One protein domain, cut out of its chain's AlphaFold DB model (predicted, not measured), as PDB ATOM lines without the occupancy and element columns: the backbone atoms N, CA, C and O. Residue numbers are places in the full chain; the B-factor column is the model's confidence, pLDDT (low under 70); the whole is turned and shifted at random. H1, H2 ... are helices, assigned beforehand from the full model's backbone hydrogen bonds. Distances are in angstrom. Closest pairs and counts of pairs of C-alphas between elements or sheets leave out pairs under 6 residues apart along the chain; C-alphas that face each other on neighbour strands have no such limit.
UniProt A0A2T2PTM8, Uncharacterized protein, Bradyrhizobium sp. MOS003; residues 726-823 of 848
ATOM      1  N   ASN A 726     145.240 121.140  86.927       64.25
ATOM      2  CA  ASN A 726     145.981 120.077  86.239       64.25
ATOM      3  C   ASN A 726     147.486 120.174  86.500       64.25
ATOM      4  O   ASN A 726     148.141 119.168  86.760       64.25
ATOM      5  N   GLU A 727     148.023 121.392  86.535       66.12
ATOM      6  CA  GLU A 727     149.438 121.637  86.792       66.12
ATOM      7  C   GLU A 727     149.792 121.372  88.264       66.12
ATOM      8  O   GLU A 727     150.863 120.847  88.562       66.12
ATOM      9  N   ALA A 728     148.877 121.634  89.204       72.12
ATOM     10  CA  ALA A 728     149.076 121.306  90.614       72.12
ATOM     11  C   ALA A 728     149.077 119.788  90.869       72.12
ATOM     12  O   ALA A 728     149.936 119.299  91.610       72.12
ATOM     13  N   VAL A 729     148.160 119.031  90.254       73.75
ATOM     14  CA  VAL A 729     148.118 117.565  90.391       73.75
ATOM     15  C   VAL A 729     149.289 116.915  89.644       73.75
ATOM     16  O   VAL A 729     149.989 116.084  90.231       73.75
ATOM     17  N   ARG A 730     149.596 117.364  88.418       74.62
ATOM     18  CA  ARG A 730     150.788 116.950  87.656       74.62
ATOM     19  C   ARG A 730     152.058 117.213  88.457       74.62
ATOM     20  O   ARG A 730     152.867 116.307  88.639       74.62
ATOM     21  N   HIS A 731     152.191 118.394  89.058       76.44
ATOM     22  CA  HIS A 731     153.310 118.702  89.945       76.44
ATOM     23  C   HIS A 731     153.377 117.750  91.153       76.44
ATOM     24  O   HIS A 731     154.475 117.381  91.565       76.44
ATOM     25  N   ARG A 732     152.249 117.307  91.734       83.06
ATOM     26  CA  ARG A 732     152.256 116.315  92.832       83.06
ATOM     27  C   ARG A 732     152.692 114.925  92.376       83.06
ATOM     28  O   ARG A 732     153.488 114.312  93.087       83.06
ATOM     29  N   ILE A 733     152.249 114.464  91.208       80.38
ATOM     30  CA  ILE A 733     152.701 113.191  90.620       80.38
ATOM     31  C   ILE A 733     154.202 113.263  90.314       80.38
ATOM     32  O   ILE A 733     154.964 112.380  90.715       80.38
ATOM     33  N   MET A 734     154.650 114.358  89.697       75.81
ATOM     34  CA  MET A 734     156.034 114.562  89.253       75.81
ATOM     35  C   MET A 734     157.002 114.953  90.374       75.81
ATOM     36  O   MET A 734     158.215 114.941  90.169       75.81
ATOM     37  N   LYS A 735     156.492 115.244  91.577       75.12
ATOM     38  CA  LYS A 735     157.274 115.749  92.714       75.12
ATOM     39  C   LYS A 735     158.459 114.860  93.097       75.12
ATOM     40  O   LYS A 735     159.456 115.365  93.603       75.12
ATOM     41  N   SER A 736     158.357 113.543  92.917       77.69
ATOM     42  CA  SER A 736     159.412 112.597  93.292       77.69
ATOM     43  C   SER A 736     159.450 111.368  92.379       77.69
ATOM     44  O   SER A 736     158.516 111.085  91.631       77.69
ATOM     45  N   ARG A 737     160.538 110.589  92.437       72.81
ATOM     46  CA  ARG A 737     160.613 109.284  91.749       72.81
ATOM     47  C   ARG A 737     159.583 108.284  92.300       72.81
ATOM     48  O   ARG A 737     159.078 107.470  91.536       72.81
ATOM     49  N   GLN A 738     159.257 108.373  93.590       76.62
ATOM     50  CA  GLN A 738     158.309 107.484  94.269       76.62
ATOM     51  C   GLN A 738     156.865 107.750  93.832       76.62
ATOM     52  O   GLN A 738     156.191 106.824  93.398       76.62
ATOM     53  N   THR A 739     156.419 109.008  93.845       81.19
ATOM     54  CA  THR A 739     155.067 109.394  93.392       81.19
ATOM     55  C   THR A 739     154.838 109.088  91.909       81.19
ATOM     56  O   THR A 739     153.751 108.655  91.539       81.19
ATOM     57  N   ARG A 740     155.875 109.226  91.068       79.62
ATOM     58  CA  ARG A 740     155.826 108.819  89.650       79.62
ATOM     59  C   ARG A 740     155.681 107.310  89.479       79.62
ATOM     60  O   ARG A 740     154.886 106.861  88.660       79.62
ATOM     61  N   LEU A 741     156.447 106.534  90.245       80.75
ATOM     62  CA  LEU A 741     156.355 105.075  90.226       80.75
ATOM     63  C   LEU A 741     154.983 104.603  90.724       80.75
ATOM     64  O   LEU A 741     154.382 103.750  90.086       80.75
ATOM     65  N   ALA A 742     154.473 105.185  91.812       85.06
ATOM     66  CA  ALA A 742     153.143 104.884  92.335       85.06
ATOM     67  C   ALA A 742     152.044 105.110  91.307       85.06
ATOM     68  O   ALA A 742     151.206 104.239  91.127       85.06
ATOM     69  N   TYR A 743     152.067 106.254  90.623       87.31
ATOM     70  CA  TYR A 743     151.066 106.573  89.613       87.31
ATOM     71  C   TYR A 743     151.096 105.581  88.441       87.31
ATOM     72  O   TYR A 743     150.047 105.101  88.024       87.31
ATOM     73  N   ARG A 744     152.292 105.192  87.972       83.56
ATOM     74  CA  ARG A 744     152.445 104.158  86.936       83.56
ATOM     75  C   ARG A 744     151.897 102.805  87.388       83.56
ATOM     76  O   ARG A 744     151.110 102.198  86.675       83.56
ATOM     77  N   LEU A 745     152.294 102.356  88.579       85.62
ATOM     78  CA  LEU A 745     151.825 101.088  89.136       85.62
ATOM     79  C   LEU A 745     150.309 101.103  89.339       85.62
ATOM     80  O   LEU A 745     149.650 100.107  89.071       85.62
ATOM     81  N   LEU A 746     149.753 102.230  89.790       88.62
ATOM     82  CA  LEU A 746     148.317 102.406  89.943       88.62
ATOM     83  C   LEU A 746     147.609 102.270  88.595       88.62
ATOM     84  O   LEU A 746     146.657 101.503  88.516       88.62
ATOM     85  N   HIS A 747     148.102 102.943  87.552       86.19
ATOM     86  CA  HIS A 747     147.573 102.834  86.194       86.19
ATOM     87  C   HIS A 747     147.585 101.383  85.695       86.19
ATOM     88  O   HIS A 747     146.540 100.850  85.345       86.19
ATOM     89  N   GLU A 748     148.730 100.697  85.741       83.12
ATOM     90  CA  GLU A 748     148.842  99.278  85.348       83.12
ATOM     91  C   GLU A 748     147.904  98.359  86.157       83.12
ATOM     92  O   GLU A 748     147.437  97.321  85.678       83.12
ATOM     93  N   HIS A 749     147.620  98.725  87.407       86.56
ATOM     94  CA  HIS A 749     146.782  97.936  88.299       86.56
ATOM     95  C   HIS A 749     145.283  98.123  88.058       86.56
ATOM     96  O   HIS A 749     144.525  97.166  88.236       86.56
ATOM     97  N   VAL A 750     144.850  99.328  87.678       88.50
ATOM     98  CA  VAL A 750     143.426  99.659  87.493       88.50
ATOM     99  C   VAL A 750     143.005  99.788  86.032       88.50
ATOM    100  O   VAL A 750     141.808  99.834  85.791       88.50
ATOM    101  N   SER A 751     143.938  99.793  85.078       84.25
ATOM    102  CA  SER A 751     143.644  99.867  83.641       84.25
ATOM    103  C   SER A 751     142.772  98.686  83.172       84.25
ATOM    104  O   SER A 751     142.951  97.570  83.681       84.25
ATOM    105  N   PRO A 752     141.874  98.879  82.183       84.81
ATOM    106  CA  PRO A 752     141.053  97.819  81.586       84.81
ATOM    107  C   PRO A 752     141.853  96.623  81.060       84.81
ATOM    108  O   PRO A 752     141.355  95.498  81.055       84.81
ATOM    109  N   GLN A 753     143.113  96.844  80.671       81.56
ATOM    110  CA  GLN A 753     144.024  95.792  80.211       81.56
ATOM    111  C   GLN A 753     144.367  94.773  81.311       81.56
ATOM    112  O   GLN A 753     144.824  93.661  81.033       81.56
ATOM    113  N   ASN A 754     144.154  95.130  82.578       82.31
ATOM    114  CA  ASN A 754     144.334  94.224  83.698       82.31
ATOM    115  C   ASN A 754     143.102  93.318  83.841       82.31
ATOM    116  O   ASN A 754     142.012  93.791  84.153       82.31
ATOM    117  N   ALA A 755     143.277  91.997  83.718       86.62
ATOM    118  CA  ALA A 755     142.179  91.028  83.839       86.62
ATOM    119  C   ALA A 755     141.395  91.128  85.169       86.62
ATOM    120  O   ALA A 755     140.234  90.734  85.234       86.62
ATOM    121  N   ASN A 756     142.011  91.685  86.221       88.31
ATOM    122  CA  ASN A 756     141.389  91.902  87.529       88.31
ATOM    123  C   ASN A 756     140.976  93.366  87.775       88.31
ATOM    124  O   ASN A 756     140.698  93.727  88.920       88.31
ATOM    125  N   CYS A 757     140.921  94.207  86.735       86.75
ATOM    126  CA  CYS A 757     140.617  95.643  86.796       86.75
ATOM    127  C   CYS A 757     139.457  95.959  87.755       86.75
ATOM    128  O   CYS A 757     139.642  96.682  88.733       86.75
ATOM    129  N   GLN A 758     138.284  95.338  87.573       86.94
ATOM    130  CA  GLN A 758     137.111  95.621  88.413       86.94
ATOM    131  C   GLN A 758     137.339  95.319  89.905       86.94
ATOM    132  O   GLN A 758     136.853  96.047  90.776       86.94
ATOM    133  N   GLN A 759     138.084  94.255  90.223       88.50
ATOM    134  CA  GLN A 759     138.427  93.909  91.604       88.50
ATOM    135  C   GLN A 759     139.463  94.887  92.176       88.50
ATOM    136  O   GLN A 759     139.325  95.334  93.318       88.50
ATOM    137  N   ASN A 760     140.463  95.258  91.377       89.69
ATOM    138  CA  ASN A 760     141.533  96.180  91.749       89.69
ATOM    139  C   ASN A 760     141.018  97.604  91.975       89.69
ATOM    140  O   ASN A 760     141.406  98.243  92.953       89.69
ATOM    141  N   VAL A 761     140.090  98.080  91.140       90.25
ATOM    142  CA  VAL A 761     139.401  99.368  91.310       90.25
ATOM    143  C   VAL A 761     138.631  99.379  92.625       90.25
ATOM    144  O   VAL A 761     138.859 100.254  93.460       90.25
ATOM    145  N   ARG A 762     137.782  98.368  92.877       89.38
ATOM    146  CA  ARG A 762     137.013  98.272  94.134       89.38
ATOM    147  C   ARG A 762     137.920  98.260  95.362       89.38
ATOM    148  O   ARG A 762     137.644  98.961  96.335       89.38
ATOM    149  N   ARG A 763     139.015  97.497  95.312       88.12
ATOM    150  CA  ARG A 763     140.003  97.434  96.394       88.12
ATOM    151  C   ARG A 763     140.697  98.778  96.609       88.12
ATOM    152  O   ARG A 763     140.776  99.238  97.744       88.12
ATOM    153  N   SER A 764     141.175  99.409  95.540       89.81
ATOM    154  CA  SER A 764     141.911 100.674  95.610       89.81
ATOM    155  C   SER A 764     141.024 101.804  96.135       89.81
ATOM    156  O   SER A 764     141.447 102.551  97.012       89.81
ATOM    157  N   LEU A 765     139.757 101.874  95.709       90.44
ATOM    158  CA  LEU A 765     138.785 102.855  96.215       90.44
ATOM    159  C   LEU A 765     138.503 102.710  97.719       90.44
ATOM    160  O   LEU A 765     138.285 103.718  98.400       90.44
ATOM    161  N   GLY A 766     138.545 101.480  98.242       85.25
ATOM    162  CA  GLY A 766     138.403 101.192  99.673       85.25
ATOM    163  C   GLY A 766     139.601 101.624 100.528       85.25
ATOM    164  O   GLY A 766     139.448 101.790 101.734       85.25
ATOM    165  N   LEU A 767     140.773 101.832  99.918       85.38
ATOM    166  CA  LEU A 767     142.015 102.232 100.594       85.38
ATOM    167  C   LEU A 767     142.319 103.734 100.479       85.38
ATOM    168  O   LEU A 767     143.173 104.244 101.201       85.38
ATOM    169  N   CYS A 768     141.634 104.447  99.581       87.81
ATOM    170  CA  CYS A 768     141.853 105.874  99.353       87.81
ATOM    171  C   CYS A 768     141.401 106.726 100.536       87.81
ATOM    172  O   CYS A 768     140.263 106.604 100.996       87.81
ATOM    173  N   SER A 769     142.261 107.660 100.947       77.06
ATOM    174  CA  SER A 769     141.931 108.680 101.947       77.06
ATOM    175  C   SER A 769     141.539 110.027 101.323       77.06
ATOM    176  O   SER A 769     140.928 110.864 101.997       77.06
ATOM    177  N   SER A 770     141.874 110.233 100.043       86.31
ATOM    178  CA  SER A 770     141.493 111.407  99.258       86.31
ATOM    179  C   SER A 770     140.410 111.093  98.229       86.31
ATOM    180  O   SER A 770     140.485 110.107  97.490       86.31
ATOM    181  N   GLU A 771     139.443 112.001  98.119       83.56
ATOM    182  CA  GLU A 771     138.443 111.972  97.049       83.56
ATOM    183  C   GLU A 771     139.081 112.233  95.674       83.56
ATOM    184  O   GLU A 771     138.653 111.656  94.673       83.56
ATOM    185  N   LEU A 772     140.176 113.000  95.621       85.88
ATOM    186  CA  LEU A 772     140.956 113.181  94.396       85.88
ATOM    187  C   LEU A 772     141.589 111.859  93.932       85.88
ATOM    188  O   LEU A 772     141.494 111.526  92.753       85.88
ATOM    189  N   THR A 773     142.173 111.066  94.841       89.62
ATOM    190  CA  THR A 773     142.717 109.737  94.492       89.62
ATOM    191  C   THR A 773     141.628 108.826  93.931       89.62
ATOM    192  O   THR A 773     141.853 108.143  92.934       89.62
ATOM    193  N   ARG A 774     140.425 108.850  94.525       88.69
ATOM    194  CA  ARG A 774     139.279 108.061  94.045       88.69
ATOM    195  C   ARG A 774     138.892 108.422  92.618       88.69
ATOM    196  O   ARG A 774     138.704 107.531  91.796       88.69
ATOM    197  N   LYS A 775     138.804 109.719  92.321       85.19
ATOM    198  CA  LYS A 775     138.484 110.219  90.979       85.19
ATOM    199  C   LYS A 775     139.556 109.849  89.957       85.19
ATOM    200  O   LYS A 775     139.208 109.413  88.867       85.19
ATOM    201  N   VAL A 776     140.833 109.931  90.333       85.31
ATOM    202  CA  VAL A 776     141.942 109.481  89.478       85.31
ATOM    203  C   VAL A 776     141.851 107.981  89.198       85.31
ATOM    204  O   VAL A 776     141.990 107.585  88.051       85.31
ATOM    205  N   ILE A 777     141.570 107.138  90.196       88.94
ATOM    206  CA  ILE A 777     141.443 105.684  89.985       88.94
ATOM    207  C   ILE A 777     140.312 105.344  89.018       88.94
ATOM    208  O   ILE A 777     140.507 104.507  88.144       88.94
ATOM    209  N   LEU A 778     139.148 105.977  89.181       86.88
ATOM    210  CA  LEU A 778     138.015 105.762  88.281       86.88
ATOM    211  C   LEU A 778     138.367 106.170  86.848       86.88
ATOM    212  O   LEU A 778     138.101 105.403  85.935       86.88
ATOM    213  N   ALA A 779     139.041 107.307  86.670       81.19
ATOM    214  CA  ALA A 779     139.442 107.769  85.346       81.19
ATOM    215  C   ALA A 779     140.484 106.847  84.687       81.19
ATOM    216  O   ALA A 779     140.350 106.499  83.521       81.19
ATOM    217  N   LEU A 780     141.499 106.388  85.429       83.38
ATOM    218  CA  LEU A 780     142.493 105.449  84.888       83.38
ATOM    219  C   LEU A 780     141.881 104.078  84.563       83.38
ATOM    220  O   LEU A 780     142.398 103.363  83.712       83.38
ATOM    221  N   ALA A 781     140.788 103.705  85.230       84.25
ATOM    222  CA  ALA A 781     140.052 102.481  84.933       84.25
ATOM    223  C   ALA A 781     139.211 102.562  83.654       84.25
ATOM    224  O   ALA A 781     138.689 101.541  83.218       84.25
ATOM    225  N   GLU A 782     139.080 103.748  83.065       79.62
ATOM    226  CA  GLU A 782     138.398 103.981  81.792       79.62
ATOM    227  C   GLU A 782     139.397 104.190  80.635       79.62
ATOM    228  O   GLU A 782     138.987 104.241  79.479       79.62
ATOM    229  N   GLN A 783     140.705 104.276  80.921       71.25
ATOM    230  CA  GLN A 783     141.753 104.526  79.926       71.25
ATOM    231  C   GLN A 783     142.473 103.244  79.484       71.25
ATOM    232  O   GLN A 783     143.083 102.536  80.291       71.25
ATOM    233  N   ASP A 784     142.443 102.983  78.175       59.97
ATOM    234  CA  ASP A 784     143.028 101.787  77.560       59.97
ATOM    235  C   ASP A 784     144.532 101.895  77.271       59.97
ATOM    236  O   ASP A 784     145.160 100.862  77.089       59.97
ATOM    237  N   GLU A 785     145.151 103.078  77.245       58.72
ATOM    238  CA  GLU A 785     146.585 103.242  76.941       58.72
ATOM    239  C   GLU A 785     147.354 103.865  78.109       58.72
ATOM    240  O   GLU A 785     146.869 104.791  78.750       58.72
ATOM    241  N   VAL A 786     148.578 103.381  78.374       56.12
ATOM    242  CA  VAL A 786     149.496 104.003  79.346       56.12
ATOM    243  C   VAL A 786     150.034 105.299  78.733       56.12
ATOM    244  O   VAL A 786     150.812 105.207  77.779       56.12
ATOM    245  N   PRO A 787     149.717 106.493  79.268       55.34
ATOM    246  CA  PRO A 787     150.218 107.731  78.685       55.34
ATOM    247  C   PRO A 787     151.747 107.783  78.776       55.34
ATOM    248  O   PRO A 787     152.335 107.498  79.831       55.34
ATOM    249  N   GLY A 788     152.409 108.187  77.689       49.53
ATOM    250  CA  GLY A 788     153.805 108.616  77.756       49.53
ATOM    251  C   GLY A 788     153.942 109.754  78.774       49.53
ATOM    252  O   GLY A 788     153.051 110.588  78.901       49.53
ATOM    253  N   PHE A 789     155.034 109.815  79.542       52.25
ATOM    254  CA  PHE A 789     155.150 110.776  80.658       52.25
ATOM    255  C   PHE A 789     155.092 112.257  80.233       52.25
ATOM    256  O   PHE A 789     154.761 113.096  81.070       52.25
ATOM    257  N   ASP A 790     155.367 112.553  78.959       46.12
ATOM    258  CA  ASP A 790     155.246 113.891  78.366       46.12
ATOM    259  C   ASP A 790     153.841 114.169  77.783       46.12
ATOM    260  O   ASP A 790     153.486 115.327  77.588       46.12
ATOM    261  N   GLU A 791     153.016 113.132  77.595       46.19
ATOM    262  CA  GLU A 791     151.627 113.176  77.094       46.19
ATOM    263  C   GLU A 791     150.598 112.837  78.184       46.19
ATOM    264  O   GLU A 791     149.441 112.553  77.888       46.19
ATOM    265  N   ALA A 792     150.992 112.856  79.463       50.16
ATOM    266  CA  ALA A 792     150.076 112.690  80.591       50.16
ATOM    267  C   ALA A 792     149.170 113.925  80.731       50.16
ATOM    268  O   ALA A 792     149.247 114.680  81.711       50.16
ATOM    269  N   ASP A 793     148.355 114.186  79.718       49.66
ATOM    270  CA  ASP A 793     147.179 115.010  79.835       49.66
ATOM    271  C   ASP A 793     146.230 114.283  80.774       49.66
ATOM    272  O   ASP A 793     145.838 113.132  80.584       49.66
ATOM    273  N   PHE A 794     145.958 114.961  81.887       54.06
ATOM    274  CA  PHE A 794     144.901 114.551  82.787       54.06
ATOM    275  C   PHE A 794     143.621 114.394  81.960       54.06
ATOM    276  O   PHE A 794     143.363 115.286  81.148       54.06
ATOM    277  N   PRO A 795     142.832 113.321  82.169       51.59
ATOM    278  CA  PRO A 795     141.550 113.172  81.498       51.59
ATOM    279  C   PRO A 795     140.782 114.495  81.586       51.59
ATOM    280  O   PRO A 795     140.678 115.079  82.674       51.59
ATOM    281  N   LEU A 796     140.325 115.014  80.442       49.72
ATOM    282  CA  LEU A 796     139.605 116.291  80.351       49.72
ATOM    283  C   LEU A 796     138.393 116.299  81.295       49.72
ATOM    284  O   LEU A 796     138.063 117.330  81.875       49.72
ATOM    285  N   GLU A 797     137.830 115.125  81.564       52.62
ATOM    286  CA  GLU A 797     136.721 114.871  82.478       52.62
ATOM    287  C   GLU A 797     137.056 115.226  83.947       52.62
ATOM    288  O   GLU A 797     136.168 115.554  84.734       52.62
ATOM    289  N   LEU A 798     138.339 115.220  84.346       53.97
ATOM    290  CA  LEU A 798     138.785 115.721  85.657       53.97
ATOM    291  C   LEU A 798     138.976 117.242  85.672       53.97
ATOM    292  O   LEU A 798     138.892 117.844  86.743       53.97
ATOM    293  N   ALA A 799     139.215 117.867  84.514       54.72
ATOM    294  CA  ALA A 799     139.247 119.323  84.381       54.72
ATOM    295  C   ALA A 799     137.834 119.937  84.458       54.72
ATOM    296  O   ALA A 799     137.694 121.092  84.864       54.72
ATOM    297  N   GLU A 800     136.794 119.154  84.139       54.84
ATOM    298  CA  GLU A 800     135.376 119.519  84.295       54.84
ATOM    299  C   GLU A 800     134.901 119.519  85.762       54.84
ATOM    300  O   GLU A 800     133.909 120.165  86.107       54.84
ATOM    301  N   LEU A 801     135.637 118.859  86.666       56.53
ATOM    302  CA  LEU A 801     135.440 118.986  88.110       56.53
ATOM    303  C   LEU A 801     136.049 120.322  88.571       56.53
ATOM    304  O   LEU A 801     137.215 120.376  88.955       56.53
ATOM    305  N   GLU A 802     135.268 121.406  88.497       49.56
ATOM    306  CA  GLU A 802     135.695 122.781  88.813       49.56
ATOM    307  C   GLU A 802     136.664 122.897  90.025       49.56
ATOM    308  O   GLU A 802     136.483 122.211  91.038       49.56
ATOM    309  N   PRO A 803     137.600 123.878  90.033       52.44
ATOM    310  CA  PRO A 803     138.576 124.115  91.115       52.44
ATOM    311  C   PRO A 803     138.000 124.352  92.525       52.44
ATOM    312  O   PRO A 803     138.759 124.529  93.479       52.44
ATOM    313  N   ARG A 804     136.673 124.413  92.684       51.28
ATOM    314  CA  ARG A 804     135.986 124.773  93.932       51.28
ATOM    315  C   ARG A 804     135.977 123.680  95.003       51.28
ATOM    316  O   ARG A 804     135.665 124.001  96.147       51.28
ATOM    317  N   TYR A 805     136.354 122.439  94.692       54.12
ATOM    318  CA  TYR A 805     136.198 121.322  95.638       54.12
ATOM    319  C   TYR A 805     137.495 120.766  96.240       54.12
ATOM    320  O   TYR A 805     137.438 120.075  97.258       54.12
ATOM    321  N   TRP A 806     138.674 121.103  95.705       68.62
ATOM    322  CA  TRP A 806     139.923 120.466  96.139       68.62
ATOM    323  C   TRP A 806     140.856 121.443  96.847       68.62
ATOM    324  O   TRP A 806     141.624 122.190  96.244       68.62
ATOM    325  N   SER A 807     140.787 121.426  98.176       74.44
ATOM    326  CA  SER A 807     141.679 122.206  99.031       74.44
ATOM    327  C   SER A 807     143.142 121.745  98.907       74.44
ATOM    328  O   SER A 807     143.434 120.612  98.517       74.44
ATOM    329  N   ALA A 808     144.091 122.587  99.329       76.56
ATOM    330  CA  ALA A 808     145.502 122.195  99.450       76.56
ATOM    331  C   ALA A 808     145.698 120.928 100.311       76.56
ATOM    332  O   ALA A 808     146.672 120.196 100.131       76.56
ATOM    333  N   TRP A 809     144.753 120.664 101.218       79.50
ATOM    334  CA  TRP A 809     144.701 119.456 102.029       79.50
ATOM    335  C   TRP A 809     144.368 118.208 101.204       79.50
ATOM    336  O   TRP A 809     145.019 117.183 101.380       79.50
ATOM    337  N   GLU A 810     143.447 118.293 100.244       82.31
ATOM    338  CA  GLU A 810     143.144 117.173  99.341       82.31
ATOM    339  C   GLU A 810     144.313 116.866  98.399       82.31
ATOM    340  O   GLU A 810     144.685 115.706  98.243       82.31
ATOM    341  N   LEU A 811     145.005 117.888  97.885       83.75
ATOM    342  CA  LEU A 811     146.246 117.688  97.119       83.75
ATOM    343  C   LEU A 811     147.363 117.043  97.954       83.75
ATOM    344  O   LEU A 811     148.207 116.322  97.418       83.75
ATOM    345  N   TYR A 812     147.404 117.329  99.257       84.75
ATOM    346  CA  TYR A 812     148.349 116.700 100.174       84.75
ATOM    347  C   TYR A 812     147.988 115.232 100.435       84.75
ATOM    348  O   TYR A 812     148.872 114.381 100.342       84.75
ATOM    349  N   LYS A 813     146.711 114.918 100.690       84.62
ATOM    350  CA  LYS A 813     146.249 113.533 100.857       84.62
ATOM    351  C   LYS A 813     146.460 112.699  99.596       84.62
ATOM    352  O   LYS A 813     146.950 111.585  99.703       84.62
ATOM    353  N   PHE A 814     146.194 113.254  98.416       90.12
ATOM    354  CA  PHE A 814     146.499 112.592  97.146       90.12
ATOM    355  C   PHE A 814     147.987 112.231  97.037       90.12
ATOM    356  O   PHE A 814     148.351 111.103  96.713       90.12
ATOM    357  N   GLN A 815     148.875 113.168  97.390       89.56
ATOM    358  CA  GLN A 815     150.311 112.892  97.423       89.56
ATOM    359  C   GLN A 815     150.675 111.814  98.463       89.56
ATOM    360  O   GLN A 815     151.588 111.020  98.234       89.56
ATOM    361  N   LEU A 816     149.989 111.795  99.610       85.44
ATOM    362  CA  LEU A 816     150.184 110.790 100.652       85.44
ATOM    363  C   LEU A 816     149.738 109.400 100.182       85.44
ATOM    364  O   LEU A 816     150.504 108.452 100.342       85.44
ATOM    365  N   ASP A 817     148.566 109.289  99.554       90.38
ATOM    366  CA  ASP A 817     148.053 108.042  98.978       90.38
ATOM    367  C   ASP A 817     149.050 107.483  97.944       90.38
ATOM    368  O   ASP A 817     149.450 106.323  98.046       90.38
ATOM    369  N   LEU A 818     149.563 108.325  97.033       88.56
ATOM    370  CA  LEU A 818     150.612 107.932  96.079       88.56
ATOM    371  C   LEU A 818     151.884 107.434  96.778       88.56
ATOM    372  O   LEU A 818     152.478 106.439  96.375       88.56
ATOM    373  N   ASN A 819     152.327 108.090  97.847       83.19
ATOM    374  CA  ASN A 819     153.497 107.611  98.582       83.19
ATOM    375  C   ASN A 819     153.239 106.231  99.210       83.19
ATOM    376  O   ASN A 819     154.088 105.342  99.109       83.19
ATOM    377  N   LEU A 820     152.059 106.024  99.806       83.38
ATOM    378  CA  LEU A 820     151.674 104.764 100.450       83.38
ATOM    379  C   LEU A 820     151.518 103.604  99.459       83.38
ATOM    380  O   LEU A 820     151.802 102.463  99.818       83.38
ATOM    381  N   MET A 821     151.156 103.881  98.207       87.25
ATOM    382  CA  MET A 821     151.103 102.890  97.123       87.25
ATOM    383  C   MET A 821     152.463 102.233  96.834       87.25
ATOM    384  O   MET A 821     152.514 101.082  96.401       87.25
ATOM    385  N   THR A 822     153.573 102.922  97.126       78.81
ATOM    386  CA  THR A 822     154.933 102.353  97.018       78.81
ATOM    387  C   THR A 822     155.406 101.613  98.273       78.81
ATOM    388  O   THR A 822     156.519 101.087  98.301       78.81
ATOM    389  N   VAL A 823     154.576 101.536  99.317       75.69
ATOM    390  CA  VAL A 823     154.894 100.854 100.575       75.69
ATOM    391  C   VAL A 823     154.150  99.521 100.622       75.69
ATOM    392  O   VAL A 823     152.924  99.481 100.638       75.69
TER     393      VAL A 823
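What this domain is: This is residues 726 to 823 of the 848 residues of an uncharacterized protein of Bradyrhizobium sp. MOS003 (UniProt A0A2T2PTM8). Helices H2, H4 and H6 meet pair by pair in a triangle; H3 lies side by side with H4 as a helical hairpin, and H1 packs on H6. A long link, residues 781 to 795, leads from H4 to the short H5. The printed part has 98 residues, with six named helices, H1 to H6 in chain order, and no named strand: all helix. It is compact and rounded, with a radius of gyration of the C-alphas of 12.5 A and spans of 35 by 26 by 25 A.

Where its parts are: H1, residues 726 to 734, begins at C-alpha 726 (145.981, 120.077, 86.239). H2, residues 737 to 750, is 20.2 A long; H3, residues 757 to 767, 15.4 A; H4, residues 771 to 780, 14.4 A. H5 is residues 796 to 799. H6, residues 808 to 821, 20.2 A long, ends at C-alpha 821 (151.103, 102.890, 97.123).

How they stand to each other: H2 and H4 are the hubs, touching four helices each. They touch each other at a steep tilt of 58 degrees, closest at the C-alphas of His 747 and Leu 780, 5.9 A. H6 touches H2 about perpendicular, 76 degrees (Thr 739 and Leu 818, 5.4 A), and H4 at a steep tilt of 56 degrees (Thr 773 and Phe 814, 5.4 A). H3 and H4 run opposite ways at a shallow tilt of 9 degrees (Leu 765 and Arg 774, 5.7 A). H1 touches H6 at 33 degrees, only just shallow (Arg 732 and Gln 815, 6.0 A), and H2 only at the corner. H5 only just touches H4, with 3 pairs of C-alphas within 8 A. In H1, H2, H3, H4 and H6 every O i to N i+4 pair is within hydrogen-bond range; H5 is too short for one.

The domain as a whole: The C-alphas of Ala 755 and Arg 804 are farthest apart, 35.8 A. The printed part has no cut. The link H4 to H5 is long. Residues 726 to 727 and 784 to 806 have pLDDT under 70.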